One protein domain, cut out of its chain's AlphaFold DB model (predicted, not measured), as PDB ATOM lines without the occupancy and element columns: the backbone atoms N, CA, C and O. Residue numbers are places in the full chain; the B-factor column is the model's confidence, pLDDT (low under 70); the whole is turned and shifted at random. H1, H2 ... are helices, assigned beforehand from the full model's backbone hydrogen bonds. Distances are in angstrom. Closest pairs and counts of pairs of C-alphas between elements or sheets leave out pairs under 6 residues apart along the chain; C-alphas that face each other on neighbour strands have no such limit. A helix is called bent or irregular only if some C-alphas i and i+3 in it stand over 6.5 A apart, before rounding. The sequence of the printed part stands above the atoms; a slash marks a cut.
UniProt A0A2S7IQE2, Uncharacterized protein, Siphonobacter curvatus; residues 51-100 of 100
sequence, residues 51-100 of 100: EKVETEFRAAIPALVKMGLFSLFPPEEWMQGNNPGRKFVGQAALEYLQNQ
ATOM      1  N   GLU A  51     100.095 133.105  92.515       91.94
ATOM      2  CA  GLU A  51     100.534 133.705  91.240       91.94
ATOM      3  C   GLU A  51     102.017 133.436  90.925       91.94
ATOM      4  O   GLU A  51     102.437 133.371  89.766       91.94
ATOM      5  N   LYS A  52     102.841 133.223  91.960       87.56
ATOM      6  CA  LYS A  52     104.241 132.831  91.771       87.56
ATOM      7  C   LYS A  52     104.332 131.481  91.057       87.56
ATOM      8  O   LYS A  52     105.125 131.324  90.134       87.56
ATOM      9  N   VAL A  53     103.493 130.526  91.453       86.00
ATOM     10  CA  VAL A  53     103.469 129.189  90.850       86.00
ATOM     11  C   VAL A  53     102.886 129.244  89.434       86.00
ATOM     12  O   VAL A  53     103.368 128.541  88.551       86.00
ATOM     13  N   GLU A  54     101.936 130.144  89.168       92.81
ATOM     14  CA  GLU A  54     101.458 130.427  87.804       92.81
ATOM     15  C   GLU A  54     102.578 130.899  86.875       92.81
ATOM     16  O   GLU A  54     102.689 130.445  85.734       92.81
ATOM     17  N   THR A  55     103.440 131.782  87.381       89.19
ATOM     18  CA  THR A  55     104.611 132.274  86.644       89.19
ATOM     19  C   THR A  55     105.574 131.129  86.322       89.19
ATOM     20  O   THR A  55     106.051 131.018  85.192       89.19
ATOM     21  N   GLU A  56     105.815 130.238  87.287       87.38
ATOM     22  CA  GLU A  56     106.656 129.052  87.093       87.38
ATOM     23  C   GLU A  56     106.055 128.070  86.075       87.38
ATOM     24  O   GLU A  56     106.785 127.553  85.228       87.38
ATOM     25  N   PHE A  57     104.732 127.858  86.081       92.31
ATOM     26  CA  PHE A  57     104.070 127.058  85.047       92.31
ATOM     27  C   PHE A  57     104.281 127.648  83.660       92.31
ATOM     28  O   PHE A  57     104.743 126.935  82.769       92.31
ATOM     29  N   ARG A  58     103.994 128.944  83.477       93.25
ATOM     30  CA  ARG A  58     104.156 129.625  82.183       93.25
ATOM     31  C   ARG A  58     105.594 129.536  81.674       93.25
ATOM     32  O   ARG A  58     105.799 129.263  80.495       93.25
ATOM     33  N   ALA A  59     106.578 129.686  82.562       87.31
ATOM     34  CA  ALA A  59     107.992 129.538  82.219       87.31
ATOM     35  C   ALA A  59     108.354 128.113  81.753       87.31
ATOM     36  O   ALA A  59     109.237 127.949  80.911       87.31
ATOM     37  N   ALA A  60     107.669 127.085  82.264       87.88
ATOM     38  CA  ALA A  60     107.904 125.693  81.892       87.88
ATOM     39  C   ALA A  60     107.210 125.272  80.580       87.88
ATOM     40  O   ALA A  60     107.699 124.355  79.915       87.88
ATOM     41  N   ILE A  61     106.111 125.928  80.176       93.31
ATOM     42  CA  ILE A  61     105.302 125.531  79.006       93.31
ATOM     43  C   ILE A  61     106.126 125.321  77.721       93.31
ATOM     44  O   ILE A  61     105.992 124.245  77.132       93.31
ATOM     45  N   PRO A  62     107.019 126.239  77.287       90.69
ATOM     46  CA  PRO A  62     107.787 126.047  76.052       90.69
ATOM     47  C   PRO A  62     108.628 124.764  76.059       90.69
ATOM     48  O   PRO A  62     108.719 124.051  75.058       90.69
ATOM     49  N   ALA A  63     109.228 124.441  77.210       88.25
ATOM     50  CA  ALA A  63     110.028 123.234  77.371       88.25
ATOM     51  C   ALA A  63     109.153 121.974  77.322       88.25
ATOM     52  O   ALA A  63     109.505 121.017  76.637       88.25
ATOM     53  N   LEU A  64     107.997 121.990  77.990       87.75
ATOM     54  CA  LEU A  64     107.046 120.872  78.007       87.75
ATOM     55  C   LEU A  64     106.456 120.591  76.616       87.75
ATOM     56  O   LEU A  64     106.330 119.430  76.225       87.75
ATOM     57  N   VAL A  65     106.164 121.644  75.846       90.69
ATOM     58  CA  VAL A  65     105.745 121.539  74.440       90.69
ATOM     59  C   VAL A  65     106.858 120.923  73.595       90.69
ATOM     60  O   VAL A  65     106.618 119.938  72.901       90.69
ATOM     61  N   LYS A  66     108.095 121.429  73.702       86.81
ATOM     62  CA  LYS A  66     109.250 120.891  72.963       86.81
ATOM     63  C   LYS A  66     109.546 119.425  73.300       86.81
ATOM     64  O   LYS A  66     110.002 118.680  72.439       86.81
ATOM     65  N   MET A  67     109.293 119.013  74.541       87.50
ATOM     66  CA  MET A  67     109.421 117.622  74.986       87.50
ATOM     67  C   MET A  67     108.299 116.708  74.467       87.50
ATOM     68  O   MET A  67     108.390 115.497  74.642       87.50
ATOM     69  N   GLY A  68     107.255 117.258  73.839       87.69
ATOM     70  CA  GLY A  68     106.134 116.493  73.292       87.69
ATOM     71  C   GLY A  68     105.094 116.067  74.330       87.69
ATOM     72  O   GLY A  68     104.260 115.216  74.028       87.69
ATOM     73  N   LEU A  69     105.098 116.651  75.540       90.25
ATOM     74  CA  LEU A  69     104.156 116.271  76.602       90.25
ATOM     75  C   LEU A  69     102.698 116.434  76.146       90.25
ATOM     76  O   LEU A  69     101.887 115.528  76.321       90.25
ATOM     77  N   PHE A  70     102.391 117.564  75.509       92.88
ATOM     78  CA  PHE A  70     101.038 117.891  75.053       92.88
ATOM     79  C   PHE A  70     100.626 117.180  73.758       92.88
ATOM     80  O   PHE A  70      99.461 117.222  73.383       92.88
ATOM     81  N   SER A  71     101.555 116.497  73.084       90.44
ATOM     82  CA  SER A  71     101.225 115.588  71.980       90.44
ATOM     83  C   SER A  71     100.759 114.221  72.486       90.44
ATOM     84  O   SER A  71     100.011 113.540  71.792       90.44
ATOM     85  N   LEU A  72     101.209 113.818  73.680       90.19
ATOM     86  CA  LEU A  72     100.776 112.587  74.346       90.19
ATOM     87  C   LEU A  72      99.491 112.797  75.150       90.19
ATOM     88  O   LEU A  72      98.647 111.909  75.194       90.19
ATOM     89  N   PHE A  73      99.360 113.968  75.775       90.75
ATOM     90  CA  PHE A  73      98.221 114.348  76.610       90.75
ATOM     91  C   PHE A  73      97.763 115.763  76.227       90.75
ATOM     92  O   PHE A  73      98.355 116.732  76.718       90.75
ATOM     93  N   PRO A  74      96.757 115.904  75.344       94.00
ATOM     94  CA  PRO A  74      96.323 117.195  74.812       94.00
ATOM     95  C   PRO A  74      95.944 118.203  75.908       94.00
ATOM     96  O   PRO A  74      95.387 117.793  76.932       94.00
ATOM     97  N   PRO A  75      96.192 119.517  75.727       95.69
ATOM     98  CA  PRO A  75      95.859 120.543  76.722       95.69
ATOM     99  C   PRO A  75      94.406 120.486  77.213       95.69
ATOM    100  O   PRO A  75      94.127 120.754  78.381       95.69
ATOM    101  N   GLU A  76      93.479 120.089  76.346       95.00
ATOM    102  CA  GLU A  76      92.064 119.911  76.658       95.00
ATOM    103  C   GLU A  76      91.840 118.856  77.743       95.00
ATOM    104  O   GLU A  76      91.039 119.082  78.649       95.00
ATOM    105  N   GLU A  77      92.573 117.740  77.711       93.25
ATOM    106  CA  GLU A  77      92.486 116.687  78.731       93.25
ATOM    107  C   GLU A  77      93.026 117.157  80.085       93.25
ATOM    108  O   GLU A  77      92.489 116.797  81.133       93.25
ATOM    109  N   TRP A  78      94.036 118.032  80.091       93.31
ATOM    110  CA  TRP A  78      94.547 118.642  81.324       93.31
ATOM    111  C   TRP A  78      93.519 119.554  81.996       93.31
ATOM    112  O   TRP A  78      93.511 119.691  83.222       93.31
ATOM    113  N   MET A  79      92.638 120.168  81.205       94.62
ATOM    114  CA  MET A  79      91.573 121.033  81.708       94.62
ATOM    115  C   MET A  79      90.347 120.261  82.209       94.62
ATOM    116  O   MET A  79      89.491 120.838  82.891       94.62
ATOM    117  N   GLN A  80      90.258 118.960  81.928       91.88
ATOM    118  CA  GLN A  80      89.161 118.127  82.407       91.88
ATOM    119  C   GLN A  80      89.275 117.853  83.918       91.88
ATOM    120  O   GLN A  80      90.354 117.724  84.497       91.88
ATOM    121  N   GLY A  81      88.122 117.761  84.586       86.25
ATOM    122  CA  GLY A  81      88.031 117.431  86.013       86.25
ATOM    123  C   GLY A  81      88.098 118.638  86.956       86.25
ATOM    124  O   GLY A  81      87.731 119.758  86.598       86.25
ATOM    125  N   ASN A  82      88.511 118.403  88.206       91.25
ATOM    126  CA  ASN A  82      88.485 119.398  89.288       91.25
ATOM    127  C   ASN A  82      89.871 119.647  89.913       91.25
ATOM    128  O   ASN A  82      90.003 119.772  91.127       91.25
ATOM    129  N   ASN A  83      90.919 119.686  89.085       93.62
ATOM    130  CA  ASN A  83      92.275 120.014  89.525       93.62
ATOM    131  C   ASN A  83      92.680 121.395  88.969       93.62
ATOM    132  O   ASN A  83      92.957 121.506  87.773       93.62
ATOM    133  N   PRO A  84      92.683 122.459  89.794       93.56
ATOM    134  CA  PRO A  84      92.951 123.815  89.319       93.56
ATOM    135  C   PRO A  84      94.374 123.997  88.771       93.56
ATOM    136  O   PRO A  84      94.545 124.742  87.812       93.56
ATOM    137  N   GLY A  85      95.376 123.293  89.306       93.50
ATOM    138  CA  GLY A  85      96.743 123.315  88.774       93.50
ATOM    139  C   GLY A  85      96.838 122.694  87.385       93.50
ATOM    140  O   GLY A  85      97.398 123.305  86.480       93.50
ATOM    141  N   ARG A  86      96.218 121.526  87.171       95.38
ATOM    142  CA  ARG A  86      96.161 120.910  85.833       95.38
ATOM    143  C   ARG A  86      95.414 121.787  84.833       95.38
ATOM    144  O   ARG A  86      95.914 121.984  83.729       95.38
ATOM    145  N   LYS A  87      94.285 122.378  85.242       96.62
ATOM    146  CA  LYS A  87      93.539 123.340  84.418       96.62
ATOM    147  C   LYS A  87      94.401 124.516  83.993       96.62
ATOM    148  O   LYS A  87      94.405 124.859  82.818       96.62
ATOM    149  N   PHE A  88      95.151 125.096  84.927       96.75
ATOM    150  CA  PHE A  88      96.041 126.206  84.621       96.75
ATOM    151  C   PHE A  88      97.132 125.800  83.623       96.75
ATOM    152  O   PHE A  88      97.356 126.499  82.640       96.75
ATOM    153  N   VAL A  89      97.785 124.653  83.840       95.62
ATOM    154  CA  VAL A  89      98.818 124.134  82.930       95.62
ATOM    155  C   VAL A  89      98.251 123.895  81.529       95.62
ATOM    156  O   VAL A  89      98.868 124.318  80.555       95.62
ATOM    157  N   GLY A  90      97.072 123.275  81.420       96.31
ATOM    158  CA  GLY A  90      96.390 123.058  80.142       96.31
ATOM    159  C   GLY A  90      96.034 124.367  79.436       96.31
ATOM    160  O   GLY A  90      96.342 124.534  78.260       96.31
ATOM    161  N   GLN A  91      95.480 125.339  80.164       97.31
ATOM    162  CA  GLN A  91      95.147 126.654  79.615       97.31
ATOM    163  C   GLN A  91      96.399 127.397  79.118       97.31
ATOM    164  O   GLN A  91      96.421 127.889  77.992       97.31
ATOM    165  N   ALA A  92      97.470 127.427  79.916       96.19
ATOM    166  CA  ALA A  92      98.727 128.071  79.541       96.19
ATOM    167  C   ALA A  92      99.403 127.380  78.341       96.19
ATOM    168  O   ALA A  92     100.009 128.047  77.503       96.19
ATOM    169  N   ALA A  93      99.289 126.052  78.236       96.56
ATOM    170  CA  ALA A  93      99.770 125.297  77.084       96.56
ATOM    171  C   ALA A  93      98.983 125.621  75.812       96.56
ATOM    172  O   ALA A  93      99.590 125.850  74.766       96.56
ATOM    173  N   LEU A  94      97.653 125.684  75.904       96.75
ATOM    174  CA  LEU A  94      96.788 126.039  74.782       96.75
ATOM    175  C   LEU A  94      97.080 127.462  74.286       96.75
ATOM    176  O   LEU A  94      97.288 127.659  73.092       96.75
ATOM    177  N   GLU A  95      97.180 128.428  75.204       96.62
ATOM    178  CA  GLU A  95      97.569 129.811  74.897       96.62
ATOM    179  C   GLU A  95      98.927 129.876  74.196       96.62
ATOM    180  O   GLU A  95      99.091 130.610  73.224       96.62
ATOM    181  N   TYR A  96      99.913 129.115  74.672       96.44
ATOM    182  CA  TYR A  96     101.229 129.090  74.050       96.44
ATOM    183  C   TYR A  96     101.169 128.528  72.625       96.44
ATOM    184  O   TYR A  96     101.705 129.154  71.718       96.44
ATOM    185  N   LEU A  97     100.486 127.395  72.420       93.94
ATOM    186  CA  LEU A  97     100.366 126.728  71.117       93.94
ATOM    187  C   LEU A  97      99.582 127.552  70.085       93.94
ATOM    188  O   LEU A  97      99.890 127.474  68.902       93.94
ATOM    189  N   GLN A  98      98.597 128.343  70.516       94.62
ATOM    190  CA  GLN A  98      97.828 129.237  69.638       94.62
ATOM    191  C   GLN A  98      98.612 130.479  69.192       94.62
ATOM    192  O   GLN A  98      98.255 131.095  68.191       94.62
ATOM    193  N   ASN A  99      99.649 130.860  69.944       90.62
ATOM    194  CA  ASN A  99     100.484 132.034  69.679       90.62
ATOM    195  C   ASN A  99     101.843 131.683  69.032       90.62
ATOM    196  O   ASN A  99     102.716 132.552  68.964       90.62
ATOM    197  N   GLN A 100     102.050 130.428  68.613       69.69
ATOM    198  CA  GLN A 100     103.191 129.996  67.786       69.69
ATOM    199  C   GLN A 100     102.850 130.106  66.298       69.69
ATOM    200  O   GLN A 100     103.778 130.434  65.526       69.69
TER     201      GLN A 100
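Overview. This is residues 51 to 100 of the 100 residues of an uncharacterized protein of Siphonobacter curvatus (UniProt A0A2S7IQE2). Two long helices, H1 and H4, cross at a steep angle, and the short helix H3 packs on H4 away from H1, with H4 between the two. The short H2 sits in the turn that takes the chain from the end of H1 round to H3, and a tight link then leads from H3 into H4. The printed part has 50 residues with four named helices, in the order H1, H2, H3, H4, and no named strand; the class is all helix. It is compact, with a radius of gyration of the C-alphas of 10.1 A, and its outline is rounded, spanning 25 by 23 by 17 A.

Arrangement. Begin with H1, residues 51 to 66, the longest helix by residues. It has a kink of 32 degrees near residue 60 and is irregular: C-alphas 59 and 62 are 7.1 A apart. Look next at H4, residues 84 to 98, which touches H1; their closest C-alphas, those of Ile 61 and Ala 93, are 5.9 A apart. The two run the same way at a steep tilt of 50 degrees. H3, residues 75 to 79, touches H4, and their closest C-alphas, those of Met 79 and Lys 87, are 4.1 A apart. H1 and H3 are apart. H2, residues 69 to 72, is close to H1 but not clearly touching, with the C-alphas of Leu 64 and Phe 70 closest at 7.3 A. H2 is also close to H4 but not clearly touching, with the C-alphas of Phe 70 and Ala 93 closest at 7.8 A. H2 and H3 meet only through their link. In H3 and H4 every O i to N i+4 pair is within hydrogen-bond range, in H1 10 of 12 are, and H2 is too short for such a pair.

Along the chain. Find C-alpha 51 at (100.534, 133.705, 91.240); from there H1 runs 24.0 A to C-alpha 66 at (109.250, 120.891, 72.963). Then look for H2 from Leu 69 to Leu 72, 5.5 A from first to last C-alpha, and for H3 from Pro 75 to Met 79, 6.6 A. H4 starts at C-alpha 84 and runs 21.0 A to C-alpha 98 at (97.828, 129.237, 69.638).

Size, cuts and confidence. The two C-alphas farthest apart are those of Asn 82 and Gln 100, 28.1 A. The printed part has no cut; it begins at residue 51 and ends at residue 100, the chain's last residue. The links H1 to H2, H2 to H3 and H3 to H4 are tight, and there is no long link. The mean pLDDT of the printed part is 91.8, and residue 100 is the one printed residue under 70.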